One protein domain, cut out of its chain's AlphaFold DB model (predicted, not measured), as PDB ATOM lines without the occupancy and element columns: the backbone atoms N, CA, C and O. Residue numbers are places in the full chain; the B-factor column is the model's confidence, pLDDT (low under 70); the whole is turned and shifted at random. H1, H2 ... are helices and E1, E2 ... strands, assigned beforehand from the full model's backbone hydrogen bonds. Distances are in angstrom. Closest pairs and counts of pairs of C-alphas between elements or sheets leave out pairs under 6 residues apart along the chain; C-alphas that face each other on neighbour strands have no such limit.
ATOM      1  N   THR A  20    -113.091  55.647   0.518       67.56
ATOM      2  CA  THR A  20    -112.136  55.586   1.624       67.56
ATOM      3  C   THR A  20    -111.797  54.142   2.002       67.56
ATOM      4  O   THR A  20    -110.627  53.812   2.156       67.56
ATOM      5  N   TRP A  21    -112.787  53.251   2.069       71.44
ATOM      6  CA  TRP A  21    -112.575  51.836   2.386       71.44
ATOM      7  C   TRP A  21    -111.792  51.105   1.298       71.44
ATOM      8  O   TRP A  21    -110.889  50.331   1.604       71.44
ATOM      9  N   THR A  22    -112.057  51.404   0.024       76.81
ATOM     10  CA  THR A  22    -111.270  50.863  -1.097       76.81
ATOM     11  C   THR A  22    -109.792  51.252  -0.989       76.81
ATOM     12  O   THR A  22    -108.914  50.424  -1.233       76.81
ATOM     13  N   ARG A  23    -109.495  52.493  -0.578       77.25
ATOM     14  CA  ARG A  23    -108.114  52.957  -0.357       77.25
ATOM     15  C   ARG A  23    -107.453  52.250   0.825       77.25
ATOM     16  O   ARG A  23    -106.306  51.832   0.705       77.25
ATOM     17  N   VAL A  24    -108.183  52.060   1.923       78.00
ATOM     18  CA  VAL A  24    -107.712  51.318   3.105       78.00
ATOM     19  C   VAL A  24    -107.425  49.857   2.759       78.00
ATOM     20  O   VAL A  24    -106.376  49.340   3.128       78.00
ATOM     21  N   LYS A  25    -108.313  49.209   1.997       81.12
ATOM     22  CA  LYS A  25    -108.117  47.850   1.472       81.12
ATOM     23  C   LYS A  25    -106.835  47.736   0.666       81.12
ATOM     24  O   LYS A  25    -106.022  46.857   0.933       81.12
ATOM     25  N   LYS A  26    -106.645  48.641  -0.297       84.44
ATOM     26  CA  LYS A  26    -105.443  48.665  -1.133       84.44
ATOM     27  C   LYS A  26    -104.183  48.844  -0.281       84.44
ATOM     28  O   LYS A  26    -103.275  48.031  -0.392       84.44
ATOM     29  N   TYR A  27    -104.187  49.814   0.634       85.25
ATOM     30  CA  TYR A  27    -103.077  50.044   1.561       85.25
ATOM     31  C   TYR A  27    -102.768  48.806   2.418       85.25
ATOM     32  O   TYR A  27    -101.611  48.404   2.528       85.25
ATOM     33  N   ALA A  28    -103.787  48.160   2.989       84.19
ATOM     34  CA  ALA A  28    -103.613  46.959   3.802       84.19
ATOM     35  C   ALA A  28    -102.998  45.805   2.993       84.19
ATOM     36  O   ALA A  28    -102.091  45.131   3.476       84.19
ATOM     37  N   LEU A  29    -103.452  45.597   1.753       86.50
ATOM     38  CA  LEU A  29    -102.914  44.571   0.858       86.50
ATOM     39  C   LEU A  29    -101.460  44.856   0.459       86.50
ATOM     40  O   LEU A  29    -100.638  43.942   0.511       86.50
ATOM     41  N   GLU A  30    -101.139  46.105   0.112       87.69
ATOM     42  CA  GLU A  30     -99.783  46.546  -0.255       87.69
ATOM     43  C   GLU A  30     -98.786  46.398   0.906       87.69
ATOM     44  O   GLU A  30     -97.615  46.115   0.677       87.69
ATOM     45  N   ASN A  31     -99.253  46.515   2.152       86.88
ATOM     46  CA  ASN A  31     -98.428  46.386   3.359       86.88
ATOM     47  C   ASN A  31     -98.490  44.984   4.005       86.88
ATOM     48  O   ASN A  31     -98.083  44.811   5.154       86.88
ATOM     49  N   GLY A  32     -99.033  43.978   3.308       86.25
ATOM     50  CA  GLY A  32     -99.078  42.591   3.795       86.25
ATOM     51  C   GLY A  32    -100.062  42.332   4.948       86.25
ATOM     52  O   GLY A  32    -100.009  41.281   5.581       86.25
ATOM     53  N   LYS A  33    -100.996  43.247   5.221       87.12
ATOM     54  CA  LYS A  33    -101.945  43.204   6.350       87.12
ATOM     55  C   LYS A  33    -103.244  42.453   6.033       87.12
ATOM     56  O   LYS A  33    -104.340  42.900   6.373       87.12
ATOM     57  N   LYS A  34    -103.137  41.308   5.349       83.75
ATOM     58  CA  LYS A  34    -104.298  40.530   4.868       83.75
ATOM     59  C   LYS A  34    -105.187  40.012   6.003       83.75
ATOM     60  O   LYS A  34    -106.406  40.046   5.875       83.75
ATOM     61  N   GLU A  35    -104.592  39.557   7.102       83.06
ATOM     62  CA  GLU A  35    -105.338  39.018   8.248       83.06
ATOM     63  C   GLU A  35    -106.123  40.106   8.990       83.06
ATOM     64  O   GLU A  35    -107.302  39.922   9.282       83.06
ATOM     65  N   GLU A  36    -105.509  41.275   9.207       81.38
ATOM     66  CA  GLU A  36    -106.181  42.440   9.802       81.38
ATOM     67  C   GLU A  36    -107.336  42.915   8.913       81.38
ATOM     68  O   GLU A  36    -108.425  43.208   9.406       81.38
ATOM     69  N   LEU A  37    -107.136  42.924   7.590       81.94
ATOM     70  CA  LEU A  37    -108.199  43.275   6.655       81.94
ATOM     71  C   LEU A  37    -109.381  42.299   6.734       81.94
ATOM     72  O   LEU A  37    -110.528  42.742   6.768       81.94
ATOM     73  N   LYS A  38    -109.109  40.992   6.804       82.50
ATOM     74  CA  LYS A  38    -110.150  39.969   6.956       82.50
ATOM     75  C   LYS A  38    -110.924  40.158   8.264       82.50
ATOM     76  O   LYS A  38    -112.150  40.122   8.252       82.50
ATOM     77  N   ALA A  39    -110.228  40.449   9.363       81.19
ATOM     78  CA  ALA A  39    -110.865  40.748  10.646       81.19
ATOM     79  C   ALA A  39    -111.779  41.986  10.571       81.19
ATOM     80  O   ALA A  39    -112.880  41.975  11.127       81.19
ATOM     81  N   PHE A  40    -111.369  43.033   9.846       78.38
ATOM     82  CA  PHE A  40    -112.214  44.208   9.619       78.38
ATOM     83  C   PHE A  40    -113.458  43.881   8.787       78.38
ATOM     84  O   PHE A  40    -114.552  44.348   9.112       78.38
ATOM     85  N   GLU A  41    -113.315  43.080   7.728       77.94
ATOM     86  CA  GLU A  41    -114.448  42.631   6.911       77.94
ATOM     87  C   GLU A  41    -115.433  41.793   7.730       77.94
ATOM     88  O   GLU A  41    -116.637  42.050   7.683       77.94
ATOM     89  N   ASP A  42    -114.934  40.861   8.541       78.88
ATOM     90  CA  ASP A  42    -115.750  40.033   9.430       78.88
ATOM     91  C   ASP A  42    -116.484  40.873  10.478       78.88
ATOM     92  O   ASP A  42    -117.665  40.640  10.749       78.88
ATOM     93  N   PHE A  43    -115.824  41.885  11.047       75.94
ATOM     94  CA  PHE A  43    -116.462  42.810  11.978       75.94
ATOM     95  C   PHE A  43    -117.588  43.600  11.300       75.94
ATOM     96  O   PHE A  43    -118.709  43.641  11.809       75.94
ATOM     97  N   CYS A  44    -117.324  44.181  10.126       71.00
ATOM     98  CA  CYS A  44    -118.335  44.917   9.363       71.00
ATOM     99  C   CYS A  44    -119.519  44.012   8.985       71.00
ATOM    100  O   CYS A  44    -120.672  44.422   9.089       71.00
ATOM    101  N   ASN A  45    -119.249  42.757   8.614       71.69
ATOM    102  CA  ASN A  45    -120.270  41.763   8.284       71.69
ATOM    103  C   ASN A  45    -121.100  41.309   9.490       71.69
ATOM    104  O   ASN A  45    -122.231  40.867   9.297       71.69
ATOM    105  N   LYS A  46    -120.574  41.386  10.717       69.38
ATOM    106  CA  LYS A  46    -121.336  41.122  11.952       69.38
ATOM    107  C   LYS A  46    -122.232  42.301  12.327       69.38
ATOM    108  O   LYS A  46    -123.323  42.101  12.848       69.38
ATOM    109  N   GLN A  47    -121.812  43.519  12.001       65.31
ATOM    110  CA  GLN A  47    -122.523  44.763  12.301       65.31
ATOM    111  C   GLN A  47    -123.493  45.174  11.176       65.31
ATOM    112  O   GLN A  47    -123.576  46.353  10.846       65.31
ATOM    113  N   LYS A  48    -124.240  44.224  10.583       59.00
ATOM    114  CA  LYS A  48    -125.070  44.434   9.364       59.00
ATOM    115  C   LYS A  48    -126.087  45.575   9.443       59.00
ATOM    116  O   LYS A  48    -126.604  45.982   8.411       59.00
ATOM    117  N   ASN A  49    -126.373  46.078  10.639       60.59
ATOM    118  CA  ASN A  49    -127.329  47.154  10.847       60.59
ATOM    119  C   ASN A  49    -126.677  48.497  11.231       60.59
ATOM    120  O   ASN A  49    -127.397  49.472  11.398       60.59
ATOM    121  N   CYS A  50    -125.350  48.575  11.360       61.47
ATOM    122  CA  CYS A  50    -124.634  49.810  11.676       61.47
ATOM    123  C   CYS A  50    -124.041  50.428  10.405       61.47
ATOM    124  O   CYS A  50    -123.135  49.876   9.778       61.47
ATOM    125  N   ASP A  51    -124.515  51.619  10.060       68.94
ATOM    126  CA  ASP A  51    -123.963  52.441   8.994       68.94
ATOM    127  C   ASP A  51    -122.699  53.141   9.503       68.94
ATOM    128  O   ASP A  51    -122.752  54.119  10.251       68.94
ATOM    129  N   PHE A  52    -121.540  52.620   9.114       70.81
ATOM    130  CA  PHE A  52    -120.247  53.154   9.515       70.81
ATOM    131  C   PHE A  52    -119.591  53.911   8.356       70.81
ATOM    132  O   PHE A  52    -119.362  53.365   7.275       70.81
ATOM    133  N   VAL A  53    -119.284  55.187   8.578       74.69
ATOM    134  CA  VAL A  53    -118.711  56.087   7.574       74.69
ATOM    135  C   VAL A  53    -117.451  56.717   8.140       74.69
ATOM    136  O   VAL A  53    -117.512  57.474   9.104       74.69
ATOM    137  N   ILE A  54    -116.315  56.463   7.495       75.44
ATOM    138  CA  ILE A  54    -115.095  57.245   7.705       75.44
ATOM    139  C   ILE A  54    -114.848  58.092   6.466       75.44
ATOM    140  O   ILE A  54    -114.878  57.585   5.341       75.44
ATOM    141  N   SER A  55    -114.581  59.374   6.675       74.69
ATOM    142  CA  SER A  55    -114.076  60.278   5.652       74.69
ATOM    143  C   SER A  55    -112.821  60.973   6.158       74.69
ATOM    144  O   SER A  55    -112.723  61.352   7.319       74.69
ATOM    145  N   GLY A  56    -111.838  61.130   5.280       76.69
ATOM    146  CA  GLY A  56    -110.635  61.900   5.559       76.69
ATOM    147  C   GLY A  56    -110.460  62.978   4.505       76.69
ATOM    148  O   GLY A  56    -110.600  62.700   3.312       76.69
ATOM    149  N   ARG A  57    -110.101  64.189   4.929       79.44
ATOM    150  CA  ARG A  57    -109.589  65.240   4.044       79.44
ATOM    151  C   ARG A  57    -108.309  65.856   4.595       79.44
ATOM    152  O   ARG A  57    -108.129  65.975   5.804       79.44
ATOM    153  N   HIS A  58    -107.444  66.283   3.689       80.25
ATOM    154  CA  HIS A  58    -106.293  67.094   4.045       80.25
ATOM    155  C   HIS A  58    -106.728  68.559   4.192       80.25
ATOM    156  O   HIS A  58    -107.479  69.075   3.362       80.25
ATOM    157  N   VAL A  59    -106.287  69.215   5.258       81.44
ATOM    158  CA  VAL A  59    -106.636  70.589   5.625       81.44
ATOM    159  C   VAL A  59    -105.345  71.392   5.703       81.44
ATOM    160  O   VAL A  59    -104.401  70.961   6.350       81.44
ATOM    161  N   LYS A  60    -105.300  72.554   5.041       81.38
ATOM    162  CA  LYS A  60    -104.102  73.414   4.987       81.38
ATOM    163  C   LYS A  60    -104.127  74.590   5.971       81.38
ATOM    164  O   LYS A  60    -103.095  75.201   6.206       81.38
ATOM    165  N   ARG A  61    -105.302  74.968   6.487       76.62
ATOM    166  CA  ARG A  61    -105.499  76.129   7.376       76.62
ATOM    167  C   ARG A  61    -106.565  75.823   8.440       76.62
ATOM    168  O   ARG A  61    -107.514  75.114   8.104       76.62
ATOM    169  N   PRO A  62    -106.472  76.371   9.669       74.62
ATOM    170  CA  PRO A  62    -105.396  77.234  10.182       74.62
ATOM    171  C   PRO A  62    -104.075  76.488  10.431       74.62
ATOM    172  O   PRO A  62    -103.024  77.114  10.409       74.62
ATOM    173  N   CYS A  63    -104.120  75.161  10.566       76.88
ATOM    174  CA  CYS A  63    -102.949  74.294  10.689       76.88
ATOM    175  C   CYS A  63    -102.983  73.226   9.590       76.88
ATOM    176  O   CYS A  63    -104.059  72.723   9.257       76.88
ATOM    177  N   GLU A  64    -101.820  72.871   9.041       81.75
ATOM    178  CA  GLU A  64    -101.712  71.801   8.049       81.75
ATOM    179  C   GLU A  64    -101.814  70.424   8.719       81.75
ATOM    180  O   GLU A  64    -101.096  70.111   9.677       81.75
ATOM    181  N   GLY A  65    -102.735  69.595   8.238       85.38
ATOM    182  CA  GLY A  65    -103.019  68.303   8.842       85.38
ATOM    183  C   GLY A  65    -104.083  67.500   8.110       85.38
ATOM    184  O   GLY A  65    -104.656  67.922   7.107       85.38
ATOM    185  N   ASN A  66    -104.381  66.321   8.638       81.25
ATOM    186  CA  ASN A  66    -105.465  65.474   8.165       81.25
ATOM    187  C   ASN A  66    -106.635  65.534   9.141       81.25
ATOM    188  O   ASN A  66    -106.504  65.172  10.310       81.25
ATOM    189  N   HIS A  67    -107.787  65.951   8.630       79.62
ATOM    190  CA  HIS A  67    -109.056  65.934   9.341       79.62
ATOM    191  C   HIS A  67    -109.821  64.678   8.947       79.62
ATOM    192  O   HIS A  67    -110.143  64.482   7.772       79.62
ATOM    193  N   ILE A  68    -110.075  63.815   9.922       80.81
ATOM    194  CA  ILE A  68    -110.751  62.539   9.727       80.81
ATOM    195  C   ILE A  68    -112.017  62.541  10.566       80.81
ATOM    196  O   ILE A  68    -111.981  62.758  11.772       80.81
ATOM    197  N   VAL A  69    -113.142  62.301   9.911       80.81
ATOM    198  CA  VAL A  69    -114.460  62.250  10.527       80.81
ATOM    199  C   VAL A  69    -114.933  60.811  10.491       80.81
ATOM    200  O   VAL A  69    -114.923  60.167   9.439       80.81
ATOM    201  N   VAL A  70    -115.377  60.318  11.639       78.44
ATOM    202  CA  VAL A  70    -116.006  59.008  11.757       78.44
ATOM    203  C   VAL A  70    -117.436  59.199  12.219       78.44
ATOM    204  O   VAL A  70    -117.688  59.932  13.173       78.44
ATOM    205  N   LYS A  71    -118.373  58.559  11.527       76.00
ATOM    206  CA  LYS A  71    -119.802  58.592  11.829       76.00
ATOM    207  C   LYS A  71    -120.342  57.179  11.895       76.00
ATOM    208  O   LYS A  71    -120.013  56.341  11.058       76.00
ATOM    209  N   ILE A  72    -121.195  56.956  12.879       74.44
ATOM    210  CA  ILE A  72    -121.836  55.680  13.151       74.44
ATOM    211  C   ILE A  72    -123.313  55.960  13.301       74.44
ATOM    212  O   ILE A  72    -123.742  56.653  14.229       74.44
ATOM    213  N   ASN A  73    -124.072  55.433  12.358       69.94
ATOM    214  CA  ASN A  73    -125.513  55.492  12.362       69.94
ATOM    215  C   ASN A  73    -126.016  54.100  12.728       69.94
ATOM    216  O   ASN A  73    -125.898  53.145  11.964       69.94
ATOM    217  N   SER A  74    -126.530  53.986  13.943       63.16
ATOM    218  CA  SER A  74    -127.270  52.809  14.378       63.16
ATOM    219  C   SER A  74    -128.619  52.735  13.639       63.16
ATOM    220  O   SER A  74    -129.189  53.774  13.286       63.16
ATOM    221  N   PRO A  75    -129.136  51.521  13.384       56.69
ATOM    222  CA  PRO A  75    -130.352  51.311  12.588       56.69
ATOM    223  C   PRO A  75    -131.596  51.904  13.254       56.69
ATOM    224  O   PRO A  75    -132.567  52.257  12.591       56.69
ATOM    225  N   ASP A  76    -131.567  52.010  14.575       59.41
ATOM    226  CA  ASP A  76    -132.636  52.504  15.420       59.41
ATOM    227  C   ASP A  76    -132.534  54.021  15.663       59.41
ATOM    228  O   ASP A  76    -133.354  54.574  16.388       59.41
ATOM    229  N   ASN A  77    -131.568  54.724  15.041       54.09
ATOM    230  CA  ASN A  77    -131.312  56.169  15.203       54.09
ATOM    231  C   ASN A  77    -131.093  56.627  16.661       54.09
ATOM    232  O   ASN A  77    -130.915  57.823  16.899       54.09
ATOM    233  N   THR A  78    -131.070  55.710  17.628       54.06
ATOM    234  CA  THR A  78    -130.971  56.010  19.062       54.06
ATOM    235  C   THR A  78    -129.551  56.390  19.463       54.06
ATOM    236  O   THR A  78    -129.346  57.098  20.446       54.06
ATOM    237  N   LYS A  79    -128.553  55.968  18.678       56.25
ATOM    238  CA  LYS A  79    -127.139  56.274  18.899       56.25
ATOM    239  C   LYS A  79    -126.503  56.742  17.594       56.25
ATOM    240  O   LYS A  79    -125.895  55.949  16.875       56.25
ATOM    241  N   ARG A  80    -126.655  58.029  17.267       61.28
ATOM    242  CA  ARG A  80    -125.810  58.700  16.266       61.28
ATOM    243  C   ARG A  80    -124.545  59.169  16.963       61.28
ATOM    244  O   ARG A  80    -124.598  60.096  17.768       61.28
ATOM    245  N   ARG A  81    -123.418  58.518  16.681       70.12
ATOM    246  CA  ARG A  81    -122.117  58.906  17.240       70.12
ATOM    247  C   ARG A  81    -121.221  59.381  16.111       70.12
ATOM    248  O   ARG A  81    -121.057  58.696  15.104       70.12
ATOM    249  N   GLY A  82    -120.685  60.583  16.265       72.31
ATOM    250  CA  GLY A  82    -119.758  61.180  15.323       72.31
ATOM    251  C   GLY A  82    -118.594  61.782  16.083       72.31
ATOM    252  O   GLY A  82    -118.808  62.470  17.077       72.31
ATOM    253  N   TYR A  83    -117.377  61.513  15.637       77.56
ATOM    254  CA  TYR A  83    -116.183  62.115  16.211       77.56
ATOM    255  C   TYR A  83    -115.235  62.560  15.111       77.56
ATOM    256  O   TYR A  83    -115.123  61.947  14.046       77.56
ATOM    257  N   GLU A  84    -114.564  63.667  15.395       80.62
ATOM    258  CA  GLU A  84    -113.597  64.286  14.510       80.62
ATOM    259  C   GLU A  84    -112.210  64.138  15.121       80.62
ATOM    260  O   GLU A  84    -111.989  64.435  16.294       80.62
ATOM    261  N   LEU A  85    -111.276  63.648  14.317       82.62
ATOM    262  CA  LEU A  85    -109.886  63.452  14.683       82.62
ATOM    263  C   LEU A  85    -109.032  64.334  13.780       82.62
ATOM    264  O   LEU A  85    -109.195  64.336  12.556       82.62
ATOM    265  N   PHE A  86    -108.111  65.079  14.381       83.12
ATOM    266  CA  PHE A  86    -107.174  65.922  13.653       83.12
ATOM    267  C   PHE A  86    -105.747  65.445  13.897       83.12
ATOM    268  O   PHE A  86    -105.292  65.367  15.036       83.12
ATOM    269  N   TYR A  87    -105.042  65.130  12.815       80.19
ATOM    270  CA  TYR A  87    -103.642  64.724  12.843       80.19
ATOM    271  C   TYR A  87    -102.802  65.821  12.211       80.19
ATOM    272  O   TYR A  87    -102.922  66.066  11.012       80.19
ATOM    273  N   MET A  88    -101.951  66.471  13.003       79.25
ATOM    274  CA  MET A  88    -101.025  67.477  12.485       79.25
ATOM    275  C   MET A  88     -99.990  66.855  11.537       79.25
ATOM    276  O   MET A  88     -99.496  65.748  11.775       79.25
ATOM    277  N   GLY A  89     -99.650  67.593  10.480       77.00
ATOM    278  CA  GLY A  89     -98.618  67.231   9.509       77.00
ATOM    279  C   GLY A  89     -99.131  66.561   8.229       77.00
ATOM    280  O   GLY A  89    -100.325  66.365   8.009       77.00
ATOM    281  N   THR A  90     -98.189  66.190   7.363       66.62
ATOM    282  CA  THR A  90     -98.438  65.742   5.981       66.62
ATOM    283  C   THR A  90     -98.452  64.221   5.809       66.62
ATOM    284  O   THR A  90     -98.410  63.723   4.683       66.62
ATOM    285  N   LYS A  91     -98.526  63.457   6.912       68.62
ATOM    286  CA  LYS A  91     -98.611  61.986   6.863       68.62
ATOM    287  C   LYS A  91     -99.740  61.532   5.937       68.62
ATOM    288  O   LYS A  91    -100.770  62.200   5.836       68.62
ATOM    289  N   ASN A  92     -99.561  60.385   5.284       80.25
ATOM    290  CA  ASN A  92    -100.522  59.885   4.308       80.25
ATOM    291  C   ASN A  92    -101.904  59.717   4.957       80.25
ATOM    292  O   ASN A  92    -102.075  59.005   5.947       80.25
ATOM    293  N   ILE A  93    -102.912  60.374   4.385       80.94
ATOM    294  CA  ILE A  93    -104.278  60.315   4.899       80.94
ATOM    295  C   ILE A  93    -104.823  58.886   4.947       80.94
ATOM    296  O   ILE A  93    -105.552  58.537   5.870       80.94
ATOM    297  N   THR A  94    -104.429  58.046   3.991       80.06
ATOM    298  CA  THR A  94    -104.861  56.647   3.899       80.06
ATOM    299  C   THR A  94    -104.311  55.824   5.058       80.06
ATOM    300  O   THR A  94    -105.045  55.037   5.647       80.06
ATOM    301  N   GLU A  95    -103.052  56.051   5.429       83.75
ATOM    302  CA  GLU A  95    -102.419  55.418   6.588       83.75
ATOM    303  C   GLU A  95    -103.094  55.862   7.892       83.75
ATOM    304  O   GLU A  95    -103.431  55.032   8.735       83.75
ATOM    305  N   ASN A  96    -103.366  57.161   8.047       81.25
ATOM    306  CA  ASN A  96    -104.061  57.671   9.231       81.25
ATOM    307  C   ASN A  96    -105.468  57.076   9.361       81.25
ATOM    308  O   ASN A  96    -105.859  56.648  10.447       81.25
ATOM    309  N   VAL A  97    -106.210  56.985   8.255       80.62
ATOM    310  CA  VAL A  97    -107.523  56.332   8.240       80.62
ATOM    311  C   VAL A  97    -107.406  54.844   8.581       80.62
ATOM    312  O   VAL A  97    -108.185  54.356   9.397       80.62
ATOM    313  N   TYR A  98    -106.426  54.127   8.025       83.75
ATOM    314  CA  TYR A  98    -106.178  52.720   8.353       83.75
ATOM    315  C   TYR A  98    -105.902  52.526   9.855       83.75
ATOM    316  O   TYR A  98    -106.510  51.670  10.498       83.75
ATOM    317  N   ASN A  99    -105.059  53.373  10.450       84.50
ATOM    318  CA  ASN A  99    -104.748  53.326  11.881       84.50
ATOM    319  C   ASN A  99    -105.971  53.616  12.764       84.50
ATOM    320  O   ASN A  99    -106.135  53.007  13.820       84.50
ATOM    321  N   ILE A 100    -106.851  54.524  12.339       82.06
ATOM    322  CA  ILE A 100    -108.115  54.802  13.031       82.06
ATOM    323  C   ILE A 100    -109.046  53.600  12.949       82.06
ATOM    324  O   ILE A 100    -109.619  53.222  13.965       82.06
ATOM    325  N   MET A 101    -109.161  52.970  11.777       80.06
ATOM    326  CA  MET A 101    -109.934  51.738  11.628       80.06
ATOM    327  C   MET A 101    -109.426  50.669  12.585       80.06
ATOM    328  O   MET A 101    -110.212  50.134  13.358       80.06
ATOM    329  N   LYS A 102    -108.110  50.446  12.636       83.88
ATOM    330  CA  LYS A 102    -107.507  49.501  13.578       83.88
ATOM    331  C   LYS A 102    -107.920  49.770  15.025       83.88
ATOM    332  O   LYS A 102    -108.319  48.838  15.708       83.88
ATOM    333  N   LYS A 103    -107.895  51.030  15.469       82.81
ATOM    334  CA  LYS A 103    -108.370  51.400  16.812       82.81
ATOM    335  C   LYS A 103    -109.863  51.108  16.977       82.81
ATOM    336  O   LYS A 103    -110.255  50.476  17.944       82.81
ATOM    337  N   ILE A 104    -110.701  51.506  16.027       78.75
ATOM    338  CA  ILE A 104    -112.159  51.316  16.115       78.75
ATOM    339  C   ILE A 104    -112.553  49.849  16.216       78.75
ATOM    340  O   ILE A 104    -113.559  49.551  16.843       78.75
ATOM    341  N   PHE A 105    -111.783  48.947  15.613       76.31
ATOM    342  CA  PHE A 105    -112.043  47.510  15.663       76.31
ATOM    343  C   PHE A 105    -111.302  46.784  16.787       76.31
ATOM    344  O   PHE A 105    -111.531  45.593  16.978       76.31
ATOM    345  N   ASP A 106    -110.445  47.478  17.533       81.00
ATOM    346  CA  ASP A 106    -109.750  46.942  18.695       81.00
ATOM    347  C   ASP A 106    -110.607  47.151  19.955       81.00
ATOM    348  O   ASP A 106    -110.741  48.294  20.398       81.00
ATOM    349  N   PRO A 107    -111.156  46.082  20.568       79.00
ATOM    350  CA  PRO A 107    -112.011  46.177  21.753       79.00
ATOM    351  C   PRO A 107    -111.341  46.827  22.965       79.00
ATOM    352  O   PRO A 107    -112.036  47.245  23.890       79.00
ATOM    353  N   THR A 108    -110.008  46.868  22.982       81.81
ATOM    354  CA  THR A 108    -109.219  47.472  24.062       81.81
ATOM    355  C   THR A 108    -108.980  48.962  23.853       81.81
ATOM    356  O   THR A 108    -108.495  49.642  24.756       81.81
ATOM    357  N   SER A 109    -109.320  49.497  22.677       81.62
ATOM    358  CA  SER A 109    -109.090  50.901  22.390       81.62
ATOM    359  C   SER A 109    -110.195  51.783  22.968       81.62
ATOM    360  O   SER A 109    -111.391  51.493  22.880       81.62
ATOM    361  N   GLU A 110    -109.786  52.951  23.455       81.56
ATOM    362  CA  GLU A 110    -110.707  54.010  23.869       81.56
ATOM    363  C   GLU A 110    -111.664  54.408  22.732       81.56
ATOM    364  O   GLU A 110    -112.818  54.777  22.957       81.56
ATOM    365  N   LEU A 111    -111.202  54.309  21.481       75.25
ATOM    366  CA  LEU A 111    -112.019  54.651  20.329       75.25
ATOM    367  C   LEU A 111    -113.131  53.625  20.113       75.25
ATOM    368  O   LEU A 111    -114.235  54.038  19.783       75.25
ATOM    369  N   TYR A 112    -112.881  52.333  20.339       77.75
ATOM    370  CA  TYR A 112    -113.904  51.286  20.309       77.75
ATOM    371  C   TYR A 112    -114.944  51.506  21.405       77.75
ATOM    372  O   TYR A 112    -116.142  51.450  21.130       77.75
ATOM    373  N   GLU A 113    -114.504  51.807  22.627       76.06
ATOM    374  CA  GLU A 113    -115.401  52.069  23.752       76.06
ATOM    375  C   GLU A 113    -116.327  53.251  23.454       76.06
ATOM    376  O   GLU A 113    -117.545  53.088  23.441       76.06
ATOM    377  N   ARG A 114    -115.770  54.400  23.054       71.31
ATOM    378  CA  ARG A 114    -116.550  55.589  22.654       71.31
ATOM    379  C   ARG A 114    -117.512  55.321  21.490       71.31
ATOM    380  O   ARG A 114    -118.532  55.996  21.344       71.31
ATOM    381  N   THR A 115    -117.196  54.348  20.648       70.19
ATOM    382  CA  THR A 115    -117.910  54.022  19.407       70.19
ATOM    383  C   THR A 115    -119.053  53.039  19.637       70.19
ATOM    384  O   THR A 115    -120.153  53.269  19.135       70.19
ATOM    385  N   PHE A 116    -118.822  51.981  20.416       71.69
ATOM    386  CA  PHE A 116    -119.740  50.846  20.548       71.69
ATOM    387  C   PHE A 116    -120.322  50.640  21.956       71.69
ATOM    388  O   PHE A 116    -121.326  49.935  22.065       71.69
ATOM    389  N   ARG A 117    -119.757  51.233  23.019       66.62
ATOM    390  CA  ARG A 117    -120.294  51.155  24.394       66.62
ATOM    391  C   ARG A 117    -121.005  52.456  24.757       66.62
ATOM    392  O   ARG A 117    -122.244  52.456  24.928       66.62
TER     393      ARG A 117
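This is residues 20 to 117 of the 117 residues of an uncharacterized protein of Fusobacterium sp. CAG:439 (UniProt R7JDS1). A twisted wall of three antiparallel strands, E1 to E3, has H3 packed slantwise over one face and short H4 along E3 on that same face; the other face is bare. Beyond H3, the helical hairpin of H1 and H2 opens as a V, with H1 crossing H3 and the V's closed end, at residues 30 to 34, pointing away from the sheet. The printed part has 98 residues, with four named helices and three named strands in the order H1 H2 E1 E2 E3 H3 H4, and its class is mixed, helices and strands. The sheet's order is E1 - E2 - E3. The whole is compact, with a radius of gyration of the C-alphas of 13.8 A and spans of 37 by 33 by 23 A.

H1, residues 20 to 30, and H2, residues 34 to 46, form a helical hairpin, running opposite ways at a shallow tilt of 31 degrees. H2 touches H1 with residues 34 to 37 alone; the closest C-alphas, of Ala 28 and Leu 37, are 6.5 A apart. E1, residues 51 to 59, E2, residues 65 to 73, and E3, residues 80 to 88, form a meander, each strand the antiparallel neighbour of the one before. Between E1 and E2, N 55 and O 69 are within hydrogen-bond range at 2.9 A; between E2 and E3, N 68 and O 85 are at 2.8 A. H1 only grazes this sheet with residues 20 to 21, and H2 is not on it. H3, residues 93 to 105, is on the sheet at a height of 9.3 A, over E2 and only just not over E1, with 7 and 2 of its C-alphas falling on them. It runs slantwise to the strands, at 35 degrees to E2 on the local plane. H3 touches H1 with residues 94 to 98 alone, about perpendicular at 86 degrees; the closest C-alphas, of Val 24 and Tyr 98, are 5.6 A apart. H4, residues 110 to 116, lies over E3 on the same face as H3, at a height of 10.3 A. H3 touches H4 with residues 103 to 105 alone; the closest C-alphas, of Ile 104 and Tyr 112, are 4.5 A apart. H2 and H4 are apart. In H1, H2, H3 and H4 every O i to N i+4 pair is within hydrogen-bond range.

H1 begins with C-alpha 20 at (-112.136, 55.586, 1.624) and is 15.4 A long from first to last C-alpha; H2 is 18.5 A. E1 begins with C-alpha 51 at (-123.963, 52.441, 8.994) and is 25.3 A long, E2 26.1 A and E3 26.6 A. H3 is 18.4 A long, and H4 ends with C-alpha 116 at (-119.740, 50.846, 20.548).

The two C-alphas farthest apart, of Lys 46 and Pro 62, are 39.5 A apart. The printed part has no cut and no long link; E2 to E3 is a short link and the others are tight. The mean pLDDT of the printed part is 76.3, with 18 residues under 70, among them residues 46 to 51 and 73 to 80.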